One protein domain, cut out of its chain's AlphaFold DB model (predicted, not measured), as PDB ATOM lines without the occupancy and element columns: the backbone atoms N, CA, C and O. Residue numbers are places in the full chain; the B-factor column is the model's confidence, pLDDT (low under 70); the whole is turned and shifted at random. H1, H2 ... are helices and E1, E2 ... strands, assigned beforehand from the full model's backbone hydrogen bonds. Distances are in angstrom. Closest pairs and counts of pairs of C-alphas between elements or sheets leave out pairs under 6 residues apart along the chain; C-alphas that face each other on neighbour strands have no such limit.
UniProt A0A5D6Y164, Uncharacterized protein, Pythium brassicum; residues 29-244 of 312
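AT A GLANCE: This is residues 29 to 244 of the 312 residues of an uncharacterized protein of Pythium brassicum (UniProt A0A5D6Y164). Little regular structure: a small mixed sheet, E7 E4 E5 E9, forms the core of a loop-rich body, with H1 across one face and the hairpin E10 and E11 near one end. The 216 printed residues, compact with a radius of gyration of the C-alphas of 16.6 A, span 50 by 40 by 32 A; three named helices and eleven named strands hold 63.

HOW THE PARTS SIT: E4, residues 80 to 86, is antiparallel to E7, residues 144 to 150, with N 145 and O 85 2.8 A apart. H1, residues 94 to 99, is on the sheet across E4, at a height over the sheet of 8.8 A; C-alphas Ser 85 and Phe 97 are closest, 5.5 A. H3, residues 235 to 242, only grazes the sheet.

IN THESE COORDINATES: E4 is 20.1 A long, from (159.147, 134.335, 182.709); H3, 10.3 A, ends at (179.667, 139.245, 181.216). E1, E2, E3, E6, E8 and H2 are passed over.

THE WHOLE: The printed part has no cut. Long links include E10 to E11. Confidence is under 70 at 54 residues, among them 141 to 162.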
ATOM      1  N   THR A  29     148.173 145.671 176.579       85.88
ATOM      2  CA  THR A  29     147.073 146.620 176.782       85.88
ATOM      3  C   THR A  29     147.541 148.068 176.731       85.88
ATOM      4  O   THR A  29     146.734 148.947 176.424       85.88
ATOM      5  N   LYS A  30     148.832 148.333 176.995       88.25
ATOM      6  CA  LYS A  30     149.480 149.623 176.720       88.25
ATOM      7  C   LYS A  30     150.922 149.455 176.207       88.25
ATOM      8  O   LYS A  30     151.709 148.812 176.903       88.25
ATOM      9  N   PRO A  31     151.292 150.105 175.085       87.69
ATOM     10  CA  PRO A  31     150.392 150.650 174.062       87.69
ATOM     11  C   PRO A  31     149.339 149.629 173.600       87.69
ATOM     12  O   PRO A  31     149.426 148.449 173.925       87.69
ATOM     13  N   VAL A  32     148.284 150.089 172.935       87.50
ATOM     14  CA  VAL A  32     147.199 149.188 172.521       87.50
ATOM     15  C   VAL A  32     147.739 148.217 171.463       87.50
ATOM     16  O   VAL A  32     148.373 148.645 170.501       87.50
ATOM     17  N   SER A  33     147.546 146.912 171.673       85.88
ATOM     18  CA  SER A  33     147.996 145.876 170.732       85.88
ATOM     19  C   SER A  33     147.141 145.870 169.465       85.88
ATOM     20  O   SER A  33     145.938 146.138 169.513       85.88
ATOM     21  N   ARG A  34     147.741 145.449 168.348       85.44
ATOM     22  CA  ARG A  34     147.032 144.984 167.149       85.44
ATOM     23  C   ARG A  34     146.165 143.757 167.470       85.44
ATOM     24  O   ARG A  34     145.104 143.563 166.884       85.44
ATOM     25  N   GLU A  35     146.603 142.942 168.427       80.62
ATOM     26  CA  GLU A  35     145.948 141.718 168.881       80.62
ATOM     27  C   GLU A  35     144.888 141.975 169.958       80.62
ATOM     28  O   GLU A  35     145.157 142.539 171.018       80.62
ATOM     29  N   THR A  36     143.689 141.441 169.740       76.44
ATOM     30  CA  THR A  36     142.613 141.392 170.745       76.44
ATOM     31  C   THR A  36     142.522 140.046 171.473       76.44
ATOM     32  O   THR A  36     141.723 139.902 172.396       76.44
ATOM     33  N   ALA A  37     143.359 139.077 171.090       72.75
ATOM     34  CA  ALA A  37     143.561 137.790 171.748       72.75
ATOM     35  C   ALA A  37     145.055 137.432 171.694       72.75
ATOM     36  O   ALA A  37     145.715 137.698 170.691       72.75
ATOM     37  N   GLY A  38     145.599 136.844 172.761       71.06
ATOM     38  CA  GLY A  38     147.031 136.532 172.841       71.06
ATOM     39  C   GLY A  38     147.490 135.588 171.728       71.06
ATOM     40  O   GLY A  38     146.941 134.506 171.562       71.06
ATOM     41  N   ALA A  39     148.522 135.978 170.983       74.19
ATOM     42  CA  ALA A  39     149.056 135.172 169.893       74.19
ATOM     43  C   ALA A  39     150.352 134.460 170.300       74.19
ATOM     44  O   ALA A  39     151.313 135.098 170.736       74.19
ATOM     45  N   THR A  40     150.355 133.140 170.134       76.44
ATOM     46  CA  THR A  40     151.408 132.210 170.564       76.44
ATOM     47  C   THR A  40     152.421 131.933 169.449       76.44
ATOM     48  O   THR A  40     152.068 131.397 168.402       76.44
ATOM     49  N   ASP A  41     153.700 132.205 169.705       77.19
ATOM     50  CA  ASP A  41     154.835 131.790 168.873       77.19
ATOM     51  C   ASP A  41     155.323 130.397 169.290       77.19
ATOM     52  O   ASP A  41     156.321 130.243 169.993       77.19
ATOM     53  N   ALA A  42     154.580 129.367 168.882       72.38
ATOM     54  CA  ALA A  42     154.936 127.977 169.167       72.38
ATOM     55  C   ALA A  42     156.161 127.487 168.369       72.38
ATOM     56  O   ALA A  42     156.836 126.553 168.799       72.38
ATOM     57  N   SER A  43     156.440 128.091 167.207       74.06
ATOM     58  CA  SER A  43     157.522 127.684 166.303       74.06
ATOM     59  C   SER A  43     158.854 128.385 166.565       74.06
ATOM     60  O   SER A  43     159.866 127.941 166.029       74.06
ATOM     61  N   GLY A  44     158.876 129.464 167.355       76.38
ATOM     62  CA  GLY A  44     160.070 130.296 167.509       76.38
ATOM     63  C   GLY A  44     160.436 131.007 166.206       76.38
ATOM     64  O   GLY A  44     161.613 131.146 165.899       76.38
ATOM     65  N   THR A  45     159.441 131.405 165.409       82.94
ATOM     66  CA  THR A  45     159.637 132.053 164.094       82.94
ATOM     67  C   THR A  45     158.624 133.154 163.803       82.94
ATOM     68  O   THR A  45     158.732 133.841 162.785       82.94
ATOM     69  N   MET A  46     157.636 133.358 164.677       82.38
ATOM     70  CA  MET A  46     156.674 134.437 164.514       82.38
ATOM     71  C   MET A  46     157.402 135.783 164.594       82.38
ATOM     72  O   MET A  46     158.108 136.070 165.561       82.38
ATOM     73  N   GLY A  47     157.222 136.605 163.562       84.44
ATOM     74  CA  GLY A  47     157.402 138.046 163.667       84.44
ATOM     75  C   GLY A  47     156.217 138.589 164.441       84.44
ATOM     76  O   GLY A  47     156.220 138.553 165.672       84.44
ATOM     77  N   CYS A  48     155.166 138.976 163.719       84.69
ATOM     78  CA  CYS A  48     153.897 139.323 164.338       84.69
ATOM     79  C   CYS A  48     152.677 138.588 163.796       84.69
ATOM     80  O   CYS A  48     152.691 138.118 162.657       84.69
ATOM     81  N   PRO A  49     151.609 138.522 164.609       82.31
ATOM     82  CA  PRO A  49     150.342 137.916 164.224       82.31
ATOM     83  C   PRO A  49     149.551 138.796 163.256       82.31
ATOM     84  O   PRO A  49     148.987 138.284 162.294       82.31
ATOM     85  N   GLN A  50     149.493 140.109 163.509       81.81
ATOM     86  CA  GLN A  50     148.779 141.073 162.670       81.81
ATOM     87  C   GLN A  50     149.761 142.019 161.968       81.81
ATOM     88  O   GLN A  50     150.498 142.775 162.604       81.81
ATOM     89  N   THR A  51     149.769 141.976 160.636       81.50
ATOM     90  CA  THR A  51     150.626 142.814 159.778       81.50
ATOM     91  C   THR A  51     149.984 144.150 159.409       81.50
ATOM     92  O   THR A  51     150.687 145.090 159.046       81.50
ATOM     93  N   THR A  52     148.659 144.265 159.517       81.94
ATOM     94  CA  THR A  52     147.933 145.534 159.384       81.94
ATOM     95  C   THR A  52     148.056 146.359 160.666       81.94
ATOM     96  O   THR A  52     147.906 145.769 161.737       81.94
ATOM     97  N   PRO A  53     148.244 147.693 160.596       80.75
ATOM     98  CA  PRO A  53     148.214 148.562 161.769       80.75
ATOM     99  C   PRO A  53     146.964 148.356 162.630       80.75
ATOM    100  O   PRO A  53     145.860 148.167 162.114       80.75
ATOM    101  N   GLY A  54     147.158 148.375 163.943       75.25
ATOM    102  CA  GLY A  54     146.117 148.177 164.943       75.25
ATOM    103  C   GLY A  54     145.629 149.484 165.562       75.25
ATOM    104  O   GLY A  54     146.137 150.562 165.253       75.25
ATOM    105  N   PRO A  55     144.633 149.407 166.457       79.06
ATOM    106  CA  PRO A  55     144.133 150.579 167.156       79.06
ATOM    107  C   PRO A  55     145.161 151.119 168.174       79.06
ATOM    108  O   PRO A  55     145.870 150.332 168.795       79.06
ATOM    109  N   PRO A  56     145.181 152.438 168.442       80.06
ATOM    110  CA  PRO A  56     144.451 153.475 167.719       80.06
ATOM    111  C   PRO A  56     145.079 153.763 166.347       80.06
ATOM    112  O   PRO A  56     146.297 153.761 166.210       80.06
ATOM    113  N   ASP A  57     144.243 154.100 165.365       79.19
ATOM    114  CA  ASP A  57     144.666 154.762 164.128       79.19
ATOM    115  C   ASP A  57     144.156 156.219 164.173       79.19
ATOM    116  O   ASP A  57     142.941 156.423 164.284       79.19
ATOM    117  N   PRO A  58     145.030 157.248 164.179       81.50
ATOM    118  CA  PRO A  58     146.490 157.175 164.090       81.50
ATOM    119  C   PRO A  58     147.167 156.600 165.355       81.50
ATOM    120  O   PRO A  58     146.679 156.842 166.464       81.50
ATOM    121  N   PRO A  59     148.333 155.931 165.210       84.81
ATOM    122  CA  PRO A  59     149.092 155.357 166.323       84.81
ATOM    123  C   PRO A  59     149.427 156.346 167.440       84.81
ATOM    124  O   PRO A  59     149.639 157.540 167.203       84.81
ATOM    125  N   THR A  60     149.544 155.824 168.666       83.00
ATOM    126  CA  THR A  60     149.751 156.648 169.868       83.00
ATOM    127  C   THR A  60     151.047 157.465 169.746       83.00
ATOM    128  O   THR A  60     152.112 156.873 169.535       83.00
ATOM    129  N   PRO A  61     150.997 158.807 169.867       85.69
ATOM    130  CA  PRO A  61     152.174 159.650 169.733       85.69
ATOM    131  C   PRO A  61     153.030 159.640 171.004       85.69
ATOM    132  O   PRO A  61     152.539 159.936 172.092       85.69
ATOM    133  N   PHE A  62     154.329 159.401 170.842       87.12
ATOM    134  CA  PHE A  62     155.343 159.544 171.889       87.12
ATOM    135  C   PHE A  62     156.571 160.303 171.370       87.12
ATOM    136  O   PHE A  62     156.671 160.634 170.183       87.12
ATOM    137  N   LYS A  63     157.523 160.587 172.254       84.75
ATOM    138  CA  LYS A  63     158.845 161.135 171.942       84.75
ATOM    139  C   LYS A  63     159.940 160.165 172.373       84.75
ATOM    140  O   LYS A  63     159.792 159.409 173.332       84.75
ATOM    141  N   ALA A  64     161.069 160.248 171.678       81.81
ATOM    142  CA  ALA A  64     162.344 159.732 172.154       81.81
ATOM    143  C   ALA A  64     162.598 160.163 173.614       81.81
ATOM    144  O   ALA A  64     162.478 161.348 173.935       81.81
ATOM    145  N   GLY A  65     162.935 159.218 174.495       80.81
ATOM    146  CA  GLY A  65     163.177 159.473 175.918       80.81
ATOM    147  C   GLY A  65     161.934 159.547 176.817       80.81
ATOM    148  O   GLY A  65     162.102 159.677 178.031       80.81
ATOM    149  N   ASP A  66     160.708 159.439 176.289       86.50
ATOM    150  CA  ASP A  66     159.499 159.416 177.128       86.50
ATOM    151  C   ASP A  66     159.468 158.170 178.031       86.50
ATOM    152  O   ASP A  66     159.688 157.046 177.582       86.50
ATOM    153  N   SER A  67     159.122 158.357 179.309       88.69
ATOM    154  CA  SER A  67     158.821 157.251 180.226       88.69
ATOM    155  C   SER A  67     157.355 156.838 180.077       88.69
ATOM    156  O   SER A  67     156.457 157.486 180.626       88.69
ATOM    157  N   ILE A  68     157.110 155.765 179.327       87.75
ATOM    158  CA  ILE A  68     155.763 155.282 179.007       87.75
ATOM    159  C   ILE A  68     155.290 154.202 179.984       87.75
ATOM    160  O   ILE A  68     156.079 153.412 180.499       87.75
ATOM    161  N   ASP A  69     153.981 154.174 180.237       89.06
ATOM    162  CA  ASP A  69     153.306 153.112 180.990       89.06
ATOM    163  C   ASP A  69     153.058 151.926 180.055       89.06
ATOM    164  O   ASP A  69     152.244 152.042 179.135       89.06
ATOM    165  N   VAL A  70     153.741 150.804 180.287       87.19
ATOM    166  CA  VAL A  70     153.503 149.573 179.531       87.19
ATOM    167  C   VAL A  70     152.725 148.566 180.358       87.19
ATOM    168  O   VAL A  70     152.997 148.349 181.540       87.19
ATOM    169  N   ARG A  71     151.706 147.972 179.740       88.06
ATOM    170  CA  ARG A  71     150.740 147.112 180.425       88.06
ATOM    171  C   ARG A  71     150.391 145.911 179.578       88.06
ATOM    172  O   ARG A  71     150.238 146.042 178.370       88.06
ATOM    173  N   TYR A  72     150.217 144.770 180.224       85.56
ATOM    174  CA  TYR A  72     149.725 143.532 179.627       85.56
ATOM    175  C   TYR A  72     148.763 142.850 180.595       85.56
ATOM    176  O   TYR A  72     148.836 143.055 181.814       85.56
ATOM    177  N   TRP A  73     147.846 142.046 180.063       84.06
ATOM    178  CA  TRP A  73     146.985 141.236 180.913       84.06
ATOM    179  C   TRP A  73     147.781 140.126 181.586       84.06
ATOM    180  O   TRP A  73     148.542 139.393 180.956       84.06
ATOM    181  N   ARG A  74     147.614 140.009 182.900       80.88
ATOM    182  CA  ARG A  74     148.189 138.919 183.668       80.88
ATOM    183  C   ARG A  74     147.490 137.616 183.301       80.88
ATOM    184  O   ARG A  74     146.263 137.552 183.264       80.88
ATOM    185  N   ASN A  75     148.292 136.575 183.138       74.69
ATOM    186  CA  ASN A  75     147.819 135.206 183.050       74.69
ATOM    187  C   ASN A  75     147.800 134.535 184.441       74.69
ATOM    188  O   ASN A  75     148.515 134.970 185.337       74.69
ATOM    189  N   ASN A  76     147.094 133.417 184.630       68.56
ATOM    190  CA  ASN A  76     147.188 132.594 185.859       68.56
ATOM    191  C   ASN A  76     148.505 131.778 185.960       68.56
ATOM    192  O   ASN A  76     148.652 130.871 186.790       68.56
ATOM    193  N   HIS A  77     149.464 132.119 185.102       72.31
ATOM    194  CA  HIS A  77     150.767 131.512 184.924       72.31
ATOM    195  C   HIS A  77     151.867 132.455 185.428       72.31
ATOM    196  O   HIS A  77     151.876 133.648 185.127       72.31
ATOM    197  N   ILE A  78     152.782 131.910 186.235       74.19
ATOM    198  CA  ILE A  78     153.793 132.663 186.988       74.19
ATOM    199  C   ILE A  78     155.175 132.435 186.371       74.19
ATOM    200  O   ILE A  78     155.500 131.335 185.920       74.19
ATOM    201  N   GLY A  79     156.007 133.473 186.414       77.94
ATOM    202  CA  GLY A  79     157.383 133.423 185.938       77.94
ATOM    203  C   GLY A  79     157.517 133.675 184.437       77.94
ATOM    204  O   GLY A  79     156.530 133.806 183.707       77.94
ATOM    205  N   GLY A  80     158.767 133.789 184.004       82.31
ATOM    206  CA  GLY A  80     159.147 134.335 182.709       82.31
ATOM    207  C   GLY A  80     159.502 135.820 182.796       82.31
ATOM    208  O   GLY A  80     159.639 136.410 183.874       82.31
ATOM    209  N   PHE A  81     159.680 136.432 181.632       86.06
ATOM    210  CA  PHE A  81     160.151 137.800 181.494       86.06
ATOM    211  C   PHE A  81     159.629 138.422 180.204       86.06
ATOM    212  O   PHE A  81     159.502 137.765 179.172       86.06
ATOM    213  N   ILE A  82     159.381 139.718 180.249       86.75
ATOM    214  CA  ILE A  82     159.019 140.505 179.083       86.75
ATOM    215  C   ILE A  82     160.310 141.065 178.496       86.75
ATOM    216  O   ILE A  82     161.144 141.579 179.246       86.75
ATOM    217  N   ARG A  83     160.487 140.987 177.176       88.19
ATOM    218  CA  ARG A  83     161.557 141.698 176.463       88.19
ATOM    219  C   ARG A  83     160.899 142.625 175.459       88.19
ATOM    220  O   ARG A  83     160.099 142.203 174.640       88.19
ATOM    221  N   TRP A  84     161.262 143.889 175.516       88.06
ATOM    222  CA  TRP A  84     160.732 144.930 174.656       88.06
ATOM    223  C   TRP A  84     161.750 145.173 173.549       88.06
ATOM    224  O   TRP A  84     162.954 145.271 173.816       88.06
ATOM    225  N   SER A  85     161.255 145.255 172.322       86.56
ATOM    226  CA  SER A  85     162.035 145.461 171.107       86.56
ATOM    227  C   SER A  85     161.529 146.713 170.382       86.56
ATOM    228  O   SER A  85     160.605 147.383 170.841       86.56
ATOM    229  N   ILE A  86     162.170 147.107 169.287       82.81
ATOM    230  CA  ILE A  86     161.811 148.304 168.513       82.81
ATOM    231  C   ILE A  86     162.167 148.015 167.055       82.81
ATOM    232  O   ILE A  86     163.322 147.714 166.775       82.81
ATOM    233  N   VAL A  87     161.215 148.087 166.121       83.81
ATOM    234  CA  VAL A  87     161.499 147.893 164.684       83.81
ATOM    235  C   VAL A  87     160.660 148.859 163.844       83.81
ATOM    236  O   VAL A  87     159.543 149.191 164.240       83.81
ATOM    237  N   PRO A  88     161.145 149.311 162.674       83.94
ATOM    238  CA  PRO A  88     160.325 150.067 161.731       83.94
ATOM    239  C   PRO A  88     159.040 149.319 161.343       83.94
ATOM    240  O   PRO A  88     159.079 148.125 161.039       83.94
ATOM    241  N   ALA A  89     157.910 150.027 161.295       82.12
ATOM    242  CA  ALA A  89     156.653 149.468 160.796       82.12
ATOM    243  C   ALA A  89     156.814 148.953 159.352       82.12
ATOM    244  O   ALA A  89     157.460 149.604 158.527       82.12
ATOM    245  N   GLY A  90     156.251 147.783 159.054       83.00
ATOM    246  CA  GLY A  90     156.480 147.045 157.806       83.00
ATOM    247  C   GLY A  90     157.739 146.160 157.795       83.00
ATOM    248  O   GLY A  90     158.029 145.548 156.768       83.00
ATOM    249  N   SER A  91     158.494 146.084 158.900       87.06
ATOM    250  CA  SER A  91     159.666 145.202 159.067       87.06
ATOM    251  C   SER A  91     159.552 144.253 160.273       87.06
ATOM    252  O   SER A  91     160.552 143.829 160.844       87.06
ATOM    253  N   GLU A  92     158.327 143.902 160.671       86.94
ATOM    254  CA  GLU A  92     157.987 143.095 161.852       86.94
ATOM    255  C   GLU A  92     158.371 141.598 161.733       86.94
ATOM    256  O   GLU A  92     157.512 140.714 161.794       86.94
ATOM    257  N   SER A  93     159.663 141.289 161.566       87.38
ATOM    258  CA  SER A  93     160.201 139.920 161.539       87.38
ATOM    259  C   SER A  93     160.746 139.467 162.898       87.38
ATOM    260  O   SER A  93     161.170 140.277 163.722       87.38
ATOM    261  N   HIS A  94     160.773 138.148 163.112       85.69
ATOM    262  CA  HIS A  94     161.340 137.522 164.311       85.69
ATOM    263  C   HIS A  94     162.769 138.016 164.585       85.69
ATOM    264  O   HIS A  94     163.028 138.609 165.628       85.69
ATOM    265  N   ASP A  95     163.667 137.860 163.610       87.38
ATOM    266  CA  ASP A  95     165.086 138.214 163.733       87.38
ATOM    267  C   ASP A  95     165.298 139.702 164.041       87.38
ATOM    268  O   ASP A  95     166.218 140.070 164.779       87.38
ATOM    269  N   LEU A  96     164.440 140.578 163.506       86.75
ATOM    270  CA  LEU A  96     164.489 142.005 163.808       86.75
ATOM    271  C   LEU A  96     164.021 142.291 165.238       86.75
ATOM    272  O   LEU A  96     164.655 143.100 165.910       86.75
ATOM    273  N   PHE A  97     163.014 141.596 165.769       85.19
ATOM    274  CA  PHE A  97     162.663 141.720 167.191       85.19
ATOM    275  C   PHE A  97     163.751 141.196 168.119       85.19
ATOM    276  O   PHE A  97     164.028 141.816 169.150       85.19
ATOM    277  N   ASP A  98     164.371 140.081 167.759       83.75
ATOM    278  CA  ASP A  98     165.407 139.438 168.555       83.75
ATOM    279  C   ASP A  98     166.698 140.278 168.599       83.75
ATOM    280  O   ASP A  98     167.255 140.496 169.677       83.75
ATOM    281  N   SER A  99     167.097 140.880 167.473       85.31
ATOM    282  CA  SER A  99     168.261 141.781 167.388       85.31
ATOM    283  C   SER A  99     168.036 143.201 167.933       85.31
ATOM    284  O   SER A  99     169.006 143.862 168.301       85.31
ATOM    285  N   ASN A 100     166.787 143.677 168.030       84.69
ATOM    286  CA  ASN A 100     166.457 145.040 168.486       84.69
ATOM    287  C   ASN A 100     165.868 145.113 169.907       84.69
ATOM    288  O   ASN A 100     165.199 146.082 170.276       84.69
ATOM    289  N   ALA A 101     166.116 144.092 170.720       86.88
ATOM    290  CA  ALA A 101     165.746 144.065 172.128       86.88
ATOM    291  C   ALA A 101     166.503 145.124 172.954       86.88
ATOM    292  O   ALA A 101     167.733 145.130 172.982       86.88
ATOM    293  N   PHE A 102     165.784 145.980 173.687       86.44
ATOM    294  CA  PHE A 102     166.384 147.105 174.425       86.44
ATOM    295  C   PHE A 102     166.042 147.157 175.919       86.44
ATOM    296  O   PHE A 102     166.769 147.791 176.688       86.44
ATOM    297  N   PHE A 103     164.961 146.503 176.346       88.38
ATOM    298  CA  PHE A 103     164.527 146.477 177.742       88.38
ATOM    299  C   PHE A 103     163.997 145.094 178.108       88.38
ATOM    300  O   PHE A 103     163.338 144.442 177.302       88.38
ATOM    301  N   TYR A 104     164.260 144.648 179.331       89.19
ATOM    302  CA  TYR A 104     163.765 143.399 179.894       89.19
ATOM    303  C   TYR A 104     163.150 143.684 181.269       89.19
ATOM    304  O   TYR A 104     163.716 144.439 182.058       89.19
ATOM    305  N   SER A 105     162.041 143.036 181.606       88.88
ATOM    306  CA  SER A 105     161.566 142.976 182.992       88.88
ATOM    307  C   SER A 105     160.965 141.627 183.336       88.88
ATOM    308  O   SER A 105     160.616 140.843 182.456       88.88
ATOM    309  N   CYS A 106     160.868 141.310 184.622       87.75
ATOM    310  CA  CYS A 106     160.190 140.090 185.043       87.75
ATOM    311  C   CYS A 106     158.694 140.138 184.718       87.75
ATOM    312  O   CYS A 106     158.069 141.184 184.828       87.75
ATOM    313  N   ARG A 107     158.079 138.998 184.384       83.56
ATOM    314  CA  ARG A 107     156.640 138.950 184.053       83.56
ATOM    315  C   ARG A 107     155.722 139.342 185.223       83.56
ATOM    316  O   ARG A 107     154.585 139.747 185.009       83.56
ATOM    317  N   GLU A 108     156.201 139.212 186.460       81.50
ATOM    318  CA  GLU A 108     155.472 139.649 187.660       81.50
ATOM    319  C   GLU A 108     156.112 140.864 188.350       81.50
ATOM    320  O   GLU A 108     156.132 140.975 189.583       81.50
ATOM    321  N   SER A 109     156.660 141.763 187.531       77.69
ATOM    322  CA  SER A 109     157.144 143.082 187.929       77.69
ATOM    323  C   SER A 109     156.002 144.067 188.222       77.69
ATOM    324  O   SER A 109     154.841 143.879 187.844       77.69
ATOM    325  N   GLY A 110     156.352 145.159 188.903       72.88
ATOM    326  CA  GLY A 110     155.440 146.264 189.185       72.88
ATOM    327  C   GLY A 110     154.471 146.016 190.350       72.88
ATOM    328  O   GLY A 110     154.052 144.901 190.661       72.88
ATOM    329  N   VAL A 111     154.071 147.102 191.020       67.94
ATOM    330  CA  VAL A 111     153.208 147.034 192.218       67.94
ATOM    331  C   VAL A 111     151.784 146.541 191.930       67.94
ATOM    332  O   VAL A 111     151.146 146.002 192.830       67.94
ATOM    333  N   ALA A 112     151.312 146.702 190.689       70.00
ATOM    334  CA  ALA A 112     149.986 146.286 190.235       70.00
ATOM    335  C   ALA A 112     149.889 144.781 189.919       70.00
ATOM    336  O   ALA A 112     148.787 144.238 189.877       70.00
ATOM    337  N   CYS A 113     151.020 144.090 189.729       76.88
ATOM    338  CA  CYS A 113     151.036 142.666 189.402       76.88
ATOM    339  C   CYS A 113     150.930 141.803 190.670       76.88
ATOM    340  O   CYS A 113     151.899 141.199 191.138       76.88
ATOM    341  N   ARG A 114     149.742 141.811 191.284       71.69
ATOM    342  CA  ARG A 114     149.440 141.081 192.522       71.69
ATOM    343  C   ARG A 114     148.080 140.380 192.419       71.69
ATOM    344  O   ARG A 114     147.061 141.070 192.425       71.69
ATOM    345  N   PRO A 115     148.034 139.041 192.334       67.38
ATOM    346  CA  PRO A 115     146.807 138.291 192.573       67.38
ATOM    347  C   PRO A 115     146.479 138.248 194.071       67.38
ATOM    348  O   PRO A 115     147.210 138.773 194.911       67.38
ATOM    349  N   SER A 116     145.351 137.628 194.403       67.31
ATOM    350  CA  SER A 116     144.784 137.586 195.755       67.31
ATOM    351  C   SER A 116     145.458 136.593 196.716       67.31
ATOM    352  O   SER A 116     145.032 136.502 197.867       67.31
ATOM    353  N   ASN A 117     146.479 135.847 196.279       71.12
ATOM    354  CA  ASN A 117     147.208 134.887 197.111       71.12
ATOM    355  C   ASN A 117     148.723 134.872 196.836       71.12
ATOM    356  O   ASN A 117     149.206 135.366 195.816       71.12
ATOM    357  N   ASP A 118     149.445 134.243 197.765       72.69
ATOM    358  CA  ASP A 118     150.902 134.102 197.762       72.69
ATOM    359  C   ASP A 118     151.375 132.700 197.310       72.69
ATOM    360  O   ASP A 118     152.458 132.262 197.701       72.69
ATOM    361  N   ASP A 119     150.605 131.961 196.489       73.81
ATOM    362  CA  ASP A 119     151.177 130.776 195.824       73.81
ATOM    363  C   ASP A 119     152.198 131.253 194.775       73.81
ATOM    364  O   ASP A 119     151.920 132.163 194.001       73.81
ATOM    365  N   LYS A 120     153.400 130.673 194.754       71.25
ATOM    366  CA  LYS A 120     154.428 130.961 193.735       71.25
ATOM    367  C   LYS A 120     154.359 130.011 192.536       71.25
ATOM    368  O   LYS A 120     155.162 130.129 191.614       71.25
ATOM    369  N   TRP A 121     153.450 129.041 192.566       69.19
ATOM    370  CA  TRP A 121     153.251 128.045 191.519       69.19
ATOM    371  C   TRP A 121     152.070 128.406 190.607       69.19
ATOM    372  O   TRP A 121     151.154 129.120 191.004       69.19
ATOM    373  N   ALA A 122     152.068 127.880 189.377       61.25
ATOM    374  CA  ALA A 122     151.006 128.146 188.404       61.25
ATOM    375  C   ALA A 122     149.601 127.722 188.894       61.25
ATOM    376  O   ALA A 122     149.468 126.809 189.723       61.25
ATOM    377  N   ALA A 123     148.579 128.350 188.297       63.50
ATOM    378  CA  ALA A 123     147.157 128.256 188.639       63.50
ATOM    379  C   ALA A 123     146.783 128.919 189.980       63.50
ATOM    380  O   ALA A 123     146.068 128.347 190.799       63.50
ATOM    381  N   ASP A 124     147.217 130.165 190.183       64.88
ATOM    382  CA  ASP A 124     146.933 130.956 191.391       64.88
ATOM    383  C   ASP A 124     145.528 131.589 191.447       64.88
ATOM    384  O   ASP A 124     145.297 132.537 192.196       64.88
ATOM    385  N   GLY A 125     144.566 131.066 190.682       67.50
ATOM    386  CA  GLY A 125     143.160 131.477 190.751       67.50
ATOM    387  C   GLY A 125     142.862 132.904 190.275       67.50
ATOM    388  O   GLY A 125     141.780 133.411 190.557       67.50
ATOM    389  N   ALA A 126     143.791 133.567 189.580       71.44
ATOM    390  CA  ALA A 126     143.479 134.812 188.888       71.44
ATOM    391  C   ALA A 126     142.597 134.551 187.659       71.44
ATOM    392  O   ALA A 126     142.915 133.700 186.826       71.44
ATOM    393  N   GLU A 127     141.519 135.320 187.544       74.81
ATOM    394  CA  GLU A 127     140.637 135.303 186.380       74.81
ATOM    395  C   GLU A 127     141.330 135.921 185.147       74.81
ATOM    396  O   GLU A 127     142.150 136.839 185.292       74.81
ATOM    397  N   PRO A 128     141.019 135.459 183.920       73.62
ATOM    398  CA  PRO A 128     141.602 136.015 182.704       73.62
ATOM    399  C   PRO A 128     141.364 137.525 182.593       73.62
ATOM    400  O   PRO A 128     140.238 138.001 182.728       73.62
ATOM    401  N   ASN A 129     142.420 138.278 182.279       77.38
ATOM    402  CA  ASN A 129     142.345 139.710 181.962       77.38
ATOM    403  C   ASN A 129     141.814 140.613 183.095       77.38
ATOM    404  O   ASN A 129     141.339 141.714 182.830       77.38
ATOM    405  N   THR A 130     141.906 140.191 184.363       80.19
ATOM    406  CA  THR A 130     141.466 141.019 185.507       80.19
ATOM    407  C   THR A 130     142.587 141.795 186.199       80.19
ATOM    408  O   THR A 130     142.308 142.706 186.975       80.19
ATOM    409  N   ILE A 131     143.855 141.452 185.953       81.88
ATOM    410  CA  ILE A 131     145.027 142.095 186.567       81.88
ATOM    411  C   ILE A 131     145.922 142.630 185.447       81.88
ATOM    412  O   ILE A 131     146.356 141.864 184.593       81.88
ATOM    413  N   ALA A 132     146.214 143.932 185.447       85.25
ATOM    414  CA  ALA A 132     147.122 144.553 184.482       85.25
ATOM    415  C   ALA A 132     148.543 144.657 185.067       85.25
ATOM    416  O   ALA A 132     148.822 145.511 185.914       85.25
ATOM    417  N   CYS A 133     149.445 143.795 184.607       85.44
ATOM    418  CA  CYS A 133     150.857 143.798 184.998       85.44
ATOM    419  C   CYS A 133     151.681 144.729 184.099       85.44
ATOM    420  O   CYS A 133     151.186 145.204 183.077       85.44
ATOM    421  N   GLY A 134     152.919 145.028 184.502       84.38
ATOM    422  CA  GLY A 134     153.861 145.833 183.720       84.38
ATOM    423  C   GLY A 134     154.461 147.032 184.456       84.38
ATOM    424  O   GLY A 134     154.086 147.371 185.586       84.38
ATOM    425  N   ASP A 135     155.402 147.674 183.771       83.81
ATOM    426  CA  ASP A 135     156.342 148.654 184.311       83.81
ATOM    427  C   ASP A 135     156.220 150.017 183.619       83.81
ATOM    428  O   ASP A 135     155.344 150.262 182.788       83.81
ATOM    429  N   LYS A 136     157.148 150.915 183.955       88.06
ATOM    430  CA  LYS A 136     157.499 152.035 183.090       88.06
ATOM    431  C   LYS A 136     158.780 151.718 182.337       88.06
ATOM    432  O   LYS A 136     159.757 151.307 182.960       88.06
ATOM    433  N   ILE A 137     158.789 151.969 181.033       86.56
ATOM    434  CA  ILE A 137     159.995 151.876 180.202       86.56
ATOM    435  C   ILE A 137     160.305 153.239 179.593       86.56
ATOM    436  O   ILE A 137     159.395 154.016 179.303       86.56
ATOM    437  N   THR A 138     161.586 153.539 179.410       86.50
ATOM    438  CA  THR A 138     162.020 154.737 178.683       86.50
ATOM    439  C   THR A 138     162.114 154.390 177.206       86.50
ATOM    440  O   THR A 138     162.861 153.482 176.839       86.50
ATOM    441  N   LEU A 139     161.362 155.095 176.364       81.38
ATOM    442  CA  LEU A 139     161.441 154.933 174.919       81.38
ATOM    443  C   LEU A 139     162.789 155.390 174.377       81.38
ATOM    444  O   LEU A 139     163.369 156.377 174.832       81.38
ATOM    445  N   LEU A 140     163.243 154.681 173.353       73.69
ATOM    446  CA  LEU A 140     164.377 155.073 172.533       73.69
ATOM    447  C   LEU A 140     163.873 155.737 171.248       73.69
ATOM    448  O   LEU A 140     162.672 155.896 171.034       73.69
ATOM    449  N   ASP A 141     164.799 156.157 170.400       63.22
ATOM    450  CA  ASP A 141     164.541 157.163 169.366       63.22
ATOM    451  C   ASP A 141     163.872 156.604 168.088       63.22
ATOM    452  O   ASP A 141     163.841 157.272 167.055       63.22
ATOM    453  N   TRP A 142     163.375 155.364 168.143       54.38
ATOM    454  CA  TRP A 142     162.869 154.556 167.027       54.38
ATOM    455  C   TRP A 142     161.592 153.777 167.477       54.38
ATOM    456  O   TRP A 142     161.342 153.665 168.679       54.38
ATOM    457  N   PRO A 143     160.701 153.340 166.559       52.00
ATOM    458  CA  PRO A 143     159.307 152.972 166.885       52.00
ATOM    459  C   PRO A 143     159.129 151.631 167.633       52.00
ATOM    460  O   PRO A 143     159.542 150.573 167.161       52.00
ATOM    461  N   LEU A 144     158.515 151.702 168.822       54.06
ATOM    462  CA  LEU A 144     158.380 150.612 169.801       54.06
ATOM    463  C   LEU A 144     157.683 149.370 169.257       54.06
ATOM    464  O   LEU A 144     156.675 149.485 168.570       54.06
ATOM    465  N   TRP A 145     158.139 148.202 169.720       56.19
ATOM    466  CA  TRP A 145     157.430 146.950 169.535       56.19
ATOM    467  C   TRP A 145     157.563 145.927 170.675       56.19
ATOM    468  O   TRP A 145     158.658 145.607 171.130       56.19
ATOM    469  N   THR A 146     156.462 145.340 171.142       57.50
ATOM    470  CA  THR A 146     156.538 144.453 172.319       57.50
ATOM    471  C   THR A 146     156.798 142.992 171.964       57.50
ATOM    472  O   THR A 146     156.488 142.519 170.875       57.50
ATOM    473  N   TRP A 147     157.378 142.265 172.916       53.75
ATOM    474  CA  TRP A 147     157.480 140.822 172.880       53.75
ATOM    475  C   TRP A 147     157.392 140.204 174.291       53.75
ATOM    476  O   TRP A 147     157.777 140.824 175.284       53.75
ATOM    477  N   PHE A 148     156.825 139.001 174.423       55.16
ATOM    478  CA  PHE A 148     156.378 138.468 175.715       55.16
ATOM    479  C   PHE A 148     156.845 137.020 175.944       55.16
ATOM    480  O   PHE A 148     156.350 136.079 175.328       55.16
ATOM    481  N   GLY A 149     157.782 136.830 176.878       49.22
ATOM    482  CA  GLY A 149     158.232 135.517 177.340       49.22
ATOM    483  C   GLY A 149     157.511 135.076 178.616       49.22
ATOM    484  O   GLY A 149     157.449 135.811 179.603       49.22
ATOM    485  N   ALA A 150     156.986 133.855 178.629       52.88
ATOM    486  CA  ALA A 150     156.130 133.366 179.705       52.88
ATOM    487  C   ALA A 150     156.370 131.885 180.044       52.88
ATOM    488  O   ALA A 150     157.066 131.183 179.311       52.88
ATOM    489  N   SER A 151     155.840 131.407 181.179       45.28
ATOM    490  CA  SER A 151     156.037 130.026 181.649       45.28
ATOM    491  C   SER A 151     154.842 129.384 182.379       45.28
ATOM    492  O   SER A 151     154.285 129.966 183.309       45.28
ATOM    493  N   GLY A 152     154.541 128.127 182.005       48.97
ATOM    494  CA  GLY A 152     153.351 127.352 182.383       48.97
ATOM    495  C   GLY A 152     152.309 127.204 181.247       48.97
ATOM    496  O   GLY A 152     151.795 128.202 180.769       48.97
ATOM    497  N   LYS A 153     151.912 125.984 180.849       54.03
ATOM    498  CA  LYS A 153     150.802 125.737 179.884       54.03
ATOM    499  C   LYS A 153     149.515 125.310 180.596       54.03
ATOM    500  O   LYS A 153     149.551 124.339 181.338       54.03
ATOM    501  N   ASN A 154     148.368 125.939 180.331       55.69
ATOM    502  CA  ASN A 154     147.017 125.483 180.727       55.69
ATOM    503  C   ASN A 154     146.867 125.034 182.202       55.69
ATOM    504  O   ASN A 154     146.374 123.942 182.482       55.69
ATOM    505  N   GLY A 155     147.364 125.824 183.158       53.56
ATOM    506  CA  GLY A 155     147.447 125.468 184.586       53.56
ATOM    507  C   GLY A 155     148.384 124.293 184.940       53.56
ATOM    508  O   GLY A 155     148.623 124.031 186.120       53.56
ATOM    509  N   ASN A 156     148.956 123.597 183.954       61.03
ATOM    510  CA  ASN A 156     149.875 122.484 184.149       61.03
ATOM    511  C   ASN A 156     151.247 122.999 184.601       61.03
ATOM    512  O   ASN A 156     152.016 123.570 183.827       61.03
ATOM    513  N   ARG A 157     151.571 122.736 185.870       65.19
ATOM    514  CA  ARG A 157     152.851 123.096 186.495       65.19
ATOM    515  C   ARG A 157     154.057 122.421 185.820       65.19
ATOM    516  O   ARG A 157     155.164 122.933 185.964       65.19
ATOM    517  N   ASN A 158     153.834 121.343 185.060       64.56
ATOM    518  CA  ASN A 158     154.851 120.489 184.436       64.56
ATOM    519  C   ASN A 158     155.201 120.859 182.981       64.56
ATOM    520  O   ASN A 158     155.952 120.112 182.355       64.56
ATOM    521  N   ALA A 159     154.645 121.939 182.421       62.34
ATOM    522  CA  ALA A 159     154.797 122.295 181.008       62.34
ATOM    523  C   ALA A 159     155.163 123.777 180.823       62.34
ATOM    524  O   ALA A 159     154.626 124.639 181.515       62.34
ATOM    525  N   ALA A 160     156.056 124.078 179.873       64.62
ATOM    526  CA  ALA A 160     156.425 125.452 179.519       64.62
ATOM    527  C   ALA A 160     155.249 126.189 178.850       64.62
ATOM    528  O   ALA A 160     154.411 125.550 178.223       64.62
ATOM    529  N   GLU A 161     155.177 127.517 178.986       66.62
ATOM    530  CA  GLU A 161     154.166 128.313 178.268       66.62
ATOM    531  C   GLU A 161     154.644 128.618 176.857       66.62
ATOM    532  O   GLU A 161     155.814 128.438 176.512       66.62
ATOM    533  N   ALA A 162     153.726 129.154 176.067       67.19
ATOM    534  CA  ALA A 162     154.066 129.853 174.853       67.19
ATOM    535  C   ALA A 162     154.846 131.137 175.159       67.19
ATOM    536  O   ALA A 162     154.507 131.899 176.067       67.19
ATOM    537  N   THR A 163     155.818 131.434 174.305       78.06
ATOM    538  CA  THR A 163     156.162 132.822 174.003       78.06
ATOM    539  C   THR A 163     154.952 133.448 173.309       78.06
ATOM    540  O   THR A 163     154.463 132.890 172.328       78.06
ATOM    541  N   PHE A 164     154.469 134.595 173.783       79.56
ATOM    542  CA  PHE A 164     153.462 135.369 173.056       79.56
ATOM    543  C   PHE A 164     154.140 136.538 172.339       79.56
ATOM    544  O   PHE A 164     155.127 137.101 172.818       79.56
ATOM    545  N   ARG A 165     153.599 136.943 171.192       81.44
ATOM    546  CA  ARG A 165     154.076 138.128 170.463       81.44
ATOM    547  C   ARG A 165     152.933 139.127 170.278       81.44
ATOM    548  O   ARG A 165     152.370 139.196 169.192       81.44
ATOM    549  N   PRO A 166     152.529 139.850 171.343       83.50
ATOM    550  CA  PRO A 166     151.646 140.995 171.209       83.50
ATOM    551  C   PRO A 166     152.441 142.198 170.694       83.50
ATOM    552  O   PRO A 166     153.561 142.471 171.122       83.50
ATOM    553  N   CYS A 167     151.832 142.906 169.768       87.00
ATOM    554  CA  CYS A 167     152.456 143.671 168.709       87.00
ATOM    555  C   CYS A 167     151.670 144.998 168.624       87.00
ATOM    556  O   CYS A 167     150.445 144.961 168.591       87.00
ATOM    557  N   ALA A 168     152.299 146.178 168.702       88.44
ATOM    558  CA  ALA A 168     151.574 147.430 168.990       88.44
ATOM    559  C   ALA A 168     152.167 148.677 168.328       88.44
ATOM    560  O   ALA A 168     153.345 148.981 168.501       88.44
ATOM    561  N   ASP A 169     151.325 149.439 167.628       87.19
ATOM    562  CA  ASP A 169     151.753 150.609 166.864       87.19
ATOM    563  C   ASP A 169     151.955 151.856 167.730       87.19
ATOM    564  O   ASP A 169     151.079 152.279 168.495       87.19
ATOM    565  N   ILE A 170     153.094 152.521 167.526       85.62
ATOM    566  CA  ILE A 170     153.345 153.859 168.057       85.62
ATOM    567  C   ILE A 170     153.857 154.807 166.976       85.62
ATOM    568  O   ILE A 170     154.502 154.401 166.010       85.62
ATOM    569  N   LYS A 171     153.641 156.105 167.187       85.19
ATOM    570  CA  LYS A 171     154.220 157.167 166.367       85.19
ATOM    571  C   LYS A 171     155.242 157.947 167.180       85.19
ATOM    572  O   LYS A 171     154.876 158.666 168.105       85.19
ATOM    573  N   LEU A 172     156.516 157.887 166.799       81.00
ATOM    574  CA  LEU A 172     157.484 158.842 167.331       81.00
ATOM    575  C   LEU A 172     157.327 160.201 166.648       81.00
ATOM    576  O   LEU A 172     157.321 160.319 165.425       81.00
ATOM    577  N   THR A 173     157.166 161.231 167.472       78.56
ATOM    578  CA  THR A 173     156.911 162.619 167.055       78.56
ATOM    579  C   THR A 173     158.170 163.483 167.022       78.56
ATOM    580  O   THR A 173     158.146 164.576 166.465       78.56
ATOM    581  N   ALA A 174     159.273 162.982 167.577       66.88
ATOM    582  CA  ALA A 174     160.604 163.559 167.470       66.88
ATOM    583  C   ALA A 174     161.639 162.429 167.434       66.88
ATOM    584  O   ALA A 174     161.580 161.519 168.264       66.88
ATOM    585  N   ALA A 175     162.585 162.509 166.497       59.88
ATOM    586  CA  ALA A 175     163.802 161.711 166.549       59.88
ATOM    587  C   ALA A 175     164.709 162.263 167.659       59.88
ATOM    588  O   ALA A 175     164.892 163.479 167.766       59.88
ATOM    589  N   GLY A 176     165.260 161.377 168.483       55.91
ATOM    590  CA  GLY A 176     166.337 161.721 169.408       55.91
ATOM    591  C   GLY A 176     167.715 161.648 168.735       55.91
ATOM    592  O   GLY A 176     167.837 161.576 167.512       55.91
ATOM    593  N   THR A 177     168.773 161.696 169.543       51.53
ATOM    594  CA  THR A 177     170.171 161.785 169.086       51.53
ATOM    595  C   THR A 177     170.882 160.434 168.898       51.53
ATOM    596  O   THR A 177     172.073 160.419 168.581       51.53
ATOM    597  N   LYS A 178     170.201 159.295 169.089       51.44
ATOM    598  CA  LYS A 178     170.755 157.929 169.079       51.44
ATOM    599  C   LYS A 178     169.915 156.960 168.233       51.44
ATOM    600  O   LYS A 178     168.953 156.355 168.694       51.44
ATOM    601  N   ALA A 179     170.369 156.723 167.007       53.41
ATOM    602  CA  ALA A 179     169.659 155.942 165.990       53.41
ATOM    603  C   ALA A 179     169.665 154.398 166.154       53.41
ATOM    604  O   ALA A 179     169.385 153.705 165.181       53.41
ATOM    605  N   ALA A 180     170.035 153.833 167.314       61.09
ATOM    606  CA  ALA A 180     170.251 152.385 167.450       61.09
ATOM    607  C   ALA A 180     169.927 151.818 168.843       61.09
ATOM    608  O   ALA A 180     169.880 152.550 169.838       61.09
ATOM    609  N   ALA A 181     169.782 150.487 168.896       66.38
ATOM    610  CA  ALA A 181     169.706 149.691 170.119       66.38
ATOM    611  C   ALA A 181     170.847 150.028 171.088       66.38
ATOM    612  O   ALA A 181     171.993 150.211 170.659       66.38
ATOM    613  N   PRO A 182     170.582 150.091 172.406       74.50
ATOM    614  CA  PRO A 182     171.663 150.126 173.364       74.50
ATOM    615  C   PRO A 182     172.391 148.788 173.228       74.50
ATOM    616  O   PRO A 182     171.765 147.732 173.234       74.50
ATOM    617  N   LYS A 183     173.726 148.825 173.121       78.50
ATOM    618  CA  LYS A 183     174.566 147.616 173.008       78.50
ATOM    619  C   LYS A 183     174.245 146.568 174.087       78.50
ATOM    620  O   LYS A 183     174.462 145.378 173.885       78.50
ATOM    621  N   TYR A 184     173.756 147.039 175.230       85.00
ATOM    622  CA  TYR A 184     173.330 146.252 176.372       85.00
ATOM    623  C   TYR A 184     171.914 146.704 176.759       85.00
ATOM    624  O   TYR A 184     171.725 147.902 176.992       85.00
ATOM    625  N   PRO A 185     170.918 145.804 176.810       87.06
ATOM    626  CA  PRO A 185     169.557 146.178 177.155       87.06
ATOM    627  C   PRO A 185     169.446 146.517 178.646       87.06
ATOM    628  O   PRO A 185     170.183 145.991 179.481       87.06
ATOM    629  N   VAL A 186     168.493 147.379 178.991       88.12
ATOM    630  CA  VAL A 186     168.149 147.672 180.391       88.12
ATOM    631  C   VAL A 186     167.375 146.490 180.976       88.12
ATOM    632  O   VAL A 186     166.589 145.857 180.272       88.12
ATOM    633  N   PHE A 187     167.561 146.199 182.263       89.31
ATOM    634  CA  PHE A 187     166.810 145.163 182.966       89.31
ATOM    635  C   PHE A 187     166.232 145.682 184.286       89.31
ATOM    636  O   PHE A 187     166.935 146.323 185.065       89.31
ATOM    637  N   VAL A 188     164.958 145.371 184.539       87.69
ATOM    638  CA  VAL A 188     164.283 145.587 185.825       87.69
ATOM    639  C   VAL A 188     163.866 144.236 186.406       87.69
ATOM    640  O   VAL A 188     162.967 143.563 185.892       87.69
ATOM    641  N   GLY A 189     164.556 143.832 187.473       87.69
ATOM    642  CA  GLY A 189     164.264 142.613 188.224       87.69
ATOM    643  C   GLY A 189     163.151 142.788 189.263       87.69
ATOM    644  O   GLY A 189     162.478 143.816 189.311       87.69
ATOM    645  N   GLY A 190     162.968 141.771 190.111       84.56
ATOM    646  CA  GLY A 190     162.084 141.850 191.277       84.56
ATOM    647  C   GLY A 190     160.653 141.384 191.001       84.56
ATOM    648  O   GLY A 190     159.710 142.177 190.963       84.56
ATOM    649  N   ASP A 191     160.472 140.071 190.861       80.31
ATOM    650  CA  ASP A 191     159.155 139.463 190.653       80.31
ATOM    651  C   ASP A 191     158.435 139.051 191.956       80.31
ATOM    652  O   ASP A 191     158.936 139.237 193.070       80.31
ATOM    653  N   ARG A 192     157.207 138.524 191.839       80.25
ATOM    654  CA  ARG A 192     156.425 138.058 192.996       80.25
ATOM    655  C   ARG A 192     157.024 136.828 193.671       80.25
ATOM    656  O   ARG A 192     157.045 136.773 194.900       80.25
ATOM    657  N   ALA A 193     157.497 135.857 192.897       81.06
ATOM    658  CA  ALA A 193     158.023 134.601 193.417       81.06
ATOM    659  C   ALA A 193     159.318 134.808 194.224       81.06
ATOM    660  O   ALA A 193     159.542 134.093 195.199       81.06
ATOM    661  N   ILE A 194     160.117 135.821 193.879       80.81
ATOM    662  CA  ILE A 194     161.263 136.320 194.647       80.81
ATOM    663  C   ILE A 194     160.832 136.853 196.015       80.81
ATOM    664  O   ILE A 194     161.342 136.381 197.033       80.81
ATOM    665  N   ARG A 195     159.811 137.719 196.063       77.81
ATOM    666  CA  ARG A 195     159.250 138.230 197.328       77.81
ATOM    667  C   ARG A 195     158.685 137.104 198.203       77.81
ATOM    668  O   ARG A 195     159.005 137.032 199.384       77.81
ATOM    669  N   ILE A 196     157.907 136.183 197.621       79.12
ATOM    670  CA  ILE A 196     157.360 135.002 198.324       79.12
ATOM    671  C   ILE A 196     158.484 134.086 198.839       79.12
ATOM    672  O   ILE A 196     158.364 133.480 199.901       79.12
ATOM    673  N   ALA A 197     159.596 133.979 198.106       81.31
ATOM    674  CA  ALA A 197     160.761 133.200 198.512       81.31
ATOM    675  C   ALA A 197     161.653 133.897 199.560       81.31
ATOM    676  O   ALA A 197     162.682 133.319 199.917       81.31
ATOM    677  N   GLY A 198     161.297 135.098 200.034       79.38
ATOM    678  CA  GLY A 198     162.102 135.869 200.987       79.38
ATOM    679  C   GLY A 198     163.453 136.299 200.410       79.38
ATOM    680  O   GLY A 198     164.471 136.205 201.093       79.38
ATOM    681  N   ARG A 199     163.479 136.677 199.127       79.88
ATOM    682  CA  ARG A 199     164.682 137.104 198.404       79.88
ATOM    683  C   ARG A 199     164.547 138.569 197.995       79.88
ATOM    684  O   ARG A 199     163.519 138.958 197.454       79.88
ATOM    685  N   ASP A 200     165.625 139.326 198.177       68.69
ATOM    686  CA  ASP A 200     165.719 140.751 197.832       68.69
ATOM    687  C   ASP A 200     166.740 140.970 196.703       68.69
ATOM    688  O   ASP A 200     167.693 141.737 196.836       68.69
ATOM    689  N   ASN A 201     166.604 140.231 195.598       79.50
ATOM    690  CA  ASN A 201     167.496 140.347 194.445       79.50
ATOM    691  C   ASN A 201     166.739 140.675 193.151       79.50
ATOM    692  O   ASN A 201     165.633 140.188 192.912       79.50
ATOM    693  N   ASP A 202     167.389 141.441 192.273       86.38
ATOM    694  CA  ASP A 202     166.893 141.753 190.932       86.38
ATOM    695  C   ASP A 202     166.991 140.519 190.030       86.38
ATOM    696  O   ASP A 202     167.873 140.389 189.184       86.38
ATOM    697  N   THR A 203     166.091 139.564 190.242       90.00
ATOM    698  CA  THR A 203     165.955 138.367 189.414       90.00
ATOM    699  C   THR A 203     164.488 138.062 189.149       90.00
ATOM    700  O   THR A 203     163.600 138.542 189.857       90.00
ATOM    701  N   CYS A 204     164.244 137.271 188.109       87.25
ATOM    702  CA  CYS A 204     162.944 136.687 187.814       87.25
ATOM    703  C   CYS A 204     162.963 135.193 188.134       87.25
ATOM    704  O   CYS A 204     164.022 134.565 188.210       87.25
ATOM    705  N   PHE A 205     161.780 134.626 188.292       85.06
ATOM    706  CA  PHE A 205     161.495 133.207 188.374       85.06
ATOM    707  C   PHE A 205     161.189 132.674 186.977       85.06
ATOM    708  O   PHE A 205     160.436 133.286 186.222       85.06
ATOM    709  N   TYR A 206     161.763 131.532 186.620       80.06
ATOM    710  CA  TYR A 206     161.620 130.932 185.297       80.06
ATOM    711  C   TYR A 206     161.327 129.450 185.429       80.06
ATOM    712  O   TYR A 206     161.984 128.770 186.217       80.06
ATOM    713  N   PHE A 207     160.448 128.931 184.577       74.88
ATOM    714  CA  PHE A 207     160.423 127.506 184.272       74.88
ATOM    715  C   PHE A 207     161.458 127.182 183.191       74.88
ATOM    716  O   PHE A 207     161.422 127.757 182.107       74.88
ATOM    717  N   HIS A 208     162.340 126.225 183.469       73.06
ATOM    718  CA  HIS A 208     163.277 125.579 182.544       73.06
ATOM    719  C   HIS A 208     164.364 126.465 181.899       73.06
ATOM    720  O   HIS A 208     165.543 126.110 181.980       73.06
ATOM    721  N   SER A 209     164.052 127.632 181.326       77.62
ATOM    722  CA  SER A 209     165.019 128.499 180.636       77.62
ATOM    723  C   SER A 209     164.950 129.971 181.054       77.62
ATOM    724  O   SER A 209     163.891 130.502 181.356       77.62
ATOM    725  N   ARG A 210     166.116 130.633 181.049       83.19
ATOM    726  CA  ARG A 210     166.258 132.106 181.122       83.19
ATOM    727  C   ARG A 210     166.543 132.716 179.746       83.19
ATOM    728  O   ARG A 210     166.672 133.930 179.618       83.19
ATOM    729  N   ASP A 211     166.702 131.853 178.748       81.31
ATOM    730  CA  ASP A 211     166.908 132.197 177.357       81.31
ATOM    731  C   ASP A 211     165.719 131.700 176.548       81.31
ATOM    732  O   ASP A 211     165.212 130.600 176.749       81.31
ATOM    733  N   ILE A 212     165.281 132.542 175.645       73.62
ATOM    734  CA  ILE A 212     164.000 132.482 174.973       73.62
ATOM    735  C   ILE A 212     164.167 132.130 173.496       73.62
ATOM    736  O   ILE A 212     163.317 131.437 172.952       73.62
ATOM    737  N   GLU A 213     165.335 132.438 172.924       71.00
ATOM    738  CA  GLU A 213     165.831 131.863 171.668       71.00
ATOM    739  C   GLU A 213     165.953 130.329 171.792       71.00
ATOM    740  O   GLU A 213     165.717 129.588 170.843       71.00
ATOM    741  N   THR A 214     166.281 129.831 172.995       65.94
ATOM    742  CA  THR A 214     166.377 128.387 173.291       65.94
ATOM    743  C   THR A 214     165.178 127.826 174.062       65.94
ATOM    744  O   THR A 214     165.136 126.622 174.335       65.94
ATOM    745  N   SER A 215     164.172 128.654 174.378       63.53
ATOM    746  CA  SER A 215     162.918 128.224 175.019       63.53
ATOM    747  C   SER A 215     161.968 127.593 174.001       63.53
ATOM    748  O   SER A 215     160.834 128.034 173.813       63.53
ATOM    749  N   LEU A 216     162.435 126.531 173.344       53.50
ATOM    750  CA  LEU A 216     161.603 125.711 172.477       53.50
ATOM    751  C   LEU A 216     160.504 125.050 173.309       53.50
ATOM    752  O   LEU A 216     160.784 124.371 174.303       53.50
ATOM    753  N   PHE A 217     159.263 125.226 172.864       52.41
ATOM    754  CA  PHE A 217     158.095 124.579 173.437       52.41
ATOM    755  C   PHE A 217     158.320 123.059 173.450       52.41
ATOM    756  O   PHE A 217     158.487 122.428 172.406       52.41
ATOM    757  N   LYS A 218     158.355 122.457 174.639       49.72
ATOM    758  CA  LYS A 218     158.418 121.002 174.802       49.72
ATOM    759  C   LYS A 218     157.259 120.575 175.679       49.72
ATOM    760  O   LYS A 218     157.300 120.751 176.890       49.72
ATOM    761  N   ASP A 219     156.272 119.937 175.054       45.03
ATOM    762  CA  ASP A 219     155.118 119.280 175.687       45.03
ATOM    763  C   ASP A 219     155.484 118.076 176.585       45.03
ATOM    764  O   ASP A 219     154.635 117.269 176.963       45.03
ATOM    765  N   ALA A 220     156.759 117.949 176.959       50.31
ATOM    766  CA  ALA A 220     157.224 116.994 177.941       50.31
ATOM    767  C   ALA A 220     156.668 117.377 179.319       50.31
ATOM    768  O   ALA A 220     157.180 118.284 179.973       50.31
ATOM    769  N   SER A 221     155.647 116.653 179.777       53.28
ATOM    770  CA  SER A 221     155.216 116.687 181.170       53.28
ATOM    771  C   SER A 221     156.348 116.163 182.058       53.28
ATOM    772  O   SER A 221     156.541 114.958 182.224       53.28
ATOM    773  N   VAL A 222     157.138 117.073 182.629       56.28
ATOM    774  CA  VAL A 222     158.248 116.671 183.497       56.28
ATOM    775  C   VAL A 222     157.689 116.187 184.835       56.28
ATOM    776  O   VAL A 222     156.944 116.906 185.498       56.28
ATOM    777  N   TYR A 223     158.049 114.964 185.232       53.97
ATOM    778  CA  TYR A 223     157.508 114.302 186.431       53.97
ATOM    779  C   TYR A 223     157.919 114.992 187.751       53.97
ATOM    780  O   TYR A 223     157.256 114.815 188.769       53.97
ATOM    781  N   ASP A 224     158.972 115.818 187.721       63.25
ATOM    782  CA  ASP A 224     159.303 116.807 188.753       63.25
ATOM    783  C   ASP A 224     159.447 118.197 188.114       63.25
ATOM    784  O   ASP A 224     160.477 118.566 187.538       63.25
ATOM    785  N   TYR A 225     158.379 118.985 188.211       63.31
ATOM    786  CA  TYR A 225     158.381 120.367 187.752       63.31
ATOM    787  C   TYR A 225     159.195 121.294 188.651       63.31
ATOM    788  O   TYR A 225     159.747 122.277 188.163       63.31
ATOM    789  N   THR A 226     159.278 121.012 189.953       69.94
ATOM    790  CA  THR A 226     159.828 121.952 190.938       69.94
ATOM    791  C   THR A 226     161.322 122.168 190.737       69.94
ATOM    792  O   THR A 226     161.775 123.311 190.774       69.94
ATOM    793  N   ALA A 227     162.056 121.107 190.394       73.25
ATOM    794  CA  ALA A 227     163.472 121.166 190.036       73.25
ATOM    795  C   ALA A 227     163.763 121.972 188.751       73.25
ATOM    796  O   ALA A 227     164.894 122.410 188.542       73.25
ATOM    797  N   ASN A 228     162.761 122.194 187.891       74.06
ATOM    798  CA  ASN A 228     162.907 122.996 186.672       74.06
ATOM    799  C   ASN A 228     162.730 124.501 186.914       74.06
ATOM    800  O   ASN A 228     163.098 125.295 186.044       74.06
ATOM    801  N   TYR A 229     162.187 124.912 188.064       77.62
ATOM    802  CA  TYR A 229     162.052 126.327 188.396       77.62
ATOM    803  C   TYR A 229     163.355 126.895 188.962       77.62
ATOM    804  O   TYR A 229     163.938 126.359 189.905       77.62
ATOM    805  N   LYS A 230     163.804 128.024 188.411       82.50
ATOM    806  CA  LYS A 230     165.040 128.707 188.819       82.50
ATOM    807  C   LYS A 230     164.861 130.214 188.880       82.50
ATOM    808  O   LYS A 230     163.967 130.768 188.249       82.50
ATOM    809  N   PHE A 231     165.754 130.867 189.613       87.56
ATOM    810  CA  PHE A 231     165.852 132.322 189.664       87.56
ATOM    811  C   PHE A 231     167.085 132.807 188.893       87.56
ATOM    812  O   PHE A 231     168.099 132.109 188.848       87.56
ATOM    813  N   GLY A 232     167.020 133.995 188.294       89.62
ATOM    814  CA  GLY A 232     168.167 134.618 187.624       89.62
ATOM    815  C   GLY A 232     167.818 135.895 186.859       89.62
ATOM    816  O   GLY A 232     166.720 136.424 186.993       89.62
ATOM    817  N   VAL A 233     168.748 136.379 186.043       91.12
ATOM    818  CA  VAL A 233     168.479 137.422 185.039       91.12
ATOM    819  C   VAL A 233     168.303 136.776 183.655       91.12
ATOM    820  O   VAL A 233     168.769 135.647 183.465       91.12
ATOM    821  N   PRO A 234     167.644 137.437 182.682       89.25
ATOM    822  CA  PRO A 234     167.505 136.900 181.329       89.25
ATOM    823  C   PRO A 234     168.877 136.670 180.687       89.25
ATOM    824  O   PRO A 234     169.776 137.499 180.839       89.25
ATOM    825  N   SER A 235     169.056 135.578 179.943       88.88
ATOM    826  CA  SER A 235     170.384 135.184 179.444       88.88
ATOM    827  C   SER A 235     171.029 136.236 178.536       88.88
ATOM    828  O   SER A 235     172.240 136.419 178.585       88.88
ATOM    829  N   ALA A 236     170.242 136.983 177.756       86.00
ATOM    830  CA  ALA A 236     170.747 138.106 176.965       86.00
ATOM    831  C   ALA A 236     171.352 139.220 177.846       86.00
ATOM    832  O   ALA A 236     172.443 139.706 177.556       86.00
ATOM    833  N   VAL A 237     170.694 139.566 178.959       90.31
ATOM    834  CA  VAL A 237     171.184 140.538 179.957       90.31
ATOM    835  C   VAL A 237     172.450 140.012 180.642       90.31
ATOM    836  O   VAL A 237     173.419 140.749 180.809       90.31
ATOM    837  N   GLU A 238     172.485 138.719 180.975       90.62
ATOM    838  CA  GLU A 238     173.659 138.063 181.563       90.62
ATOM    839  C   GLU A 238     174.873 138.119 180.617       90.62
ATOM    840  O   GLU A 238     175.929 138.607 181.014       90.62
ATOM    841  N   ARG A 239     174.699 137.744 179.337       89.06
ATOM    842  CA  ARG A 239     175.724 137.863 178.275       89.06
ATOM    843  C   ARG A 239     176.259 139.297 178.148       89.06
ATOM    844  O   ARG A 239     177.459 139.517 177.948       89.06
ATOM    845  N   CYS A 240     175.376 140.281 178.282       86.19
ATOM    846  CA  CYS A 240     175.713 141.701 178.233       86.19
ATOM    847  C   CYS A 240     176.566 142.138 179.438       86.19
ATOM    848  O   CYS A 240     177.610 142.762 179.250       86.19
ATOM    849  N   ALA A 241     176.197 141.730 180.656       82.81
ATOM    850  CA  ALA A 241     176.997 141.976 181.857       82.81
ATOM    851  C   ALA A 241     178.374 141.285 181.793       82.81
ATOM    852  O   ALA A 241     179.400 141.907 182.072       82.81
ATOM    853  N   SER A 242     178.423 140.023 181.350       78.12
ATOM    854  CA  SER A 242     179.667 139.245 181.216       78.12
ATOM    855  C   SER A 242     180.660 139.823 180.202       78.12
ATOM    856  O   SER A 242     181.857 139.576 180.313       78.12
ATOM    857  N   SER A 243     180.191 140.606 179.224       76.94
ATOM    858  CA  SER A 243     181.025 141.245 178.193       76.94
ATOM    859  C   SER A 243     181.442 142.683 178.544       76.94
ATOM    860  O   SER A 243     181.721 143.491 177.654       76.94
ATOM    861  N   GLY A 244     181.477 143.015 179.841       65.25
ATOM    862  CA  GLY A 244     181.885 144.329 180.351       65.25
ATOM    863  C   GLY A 244     180.827 145.424 180.189       65.25
ATOM    864  O   GLY A 244     181.139 146.604 180.333       65.25
TER     865      GLY A 244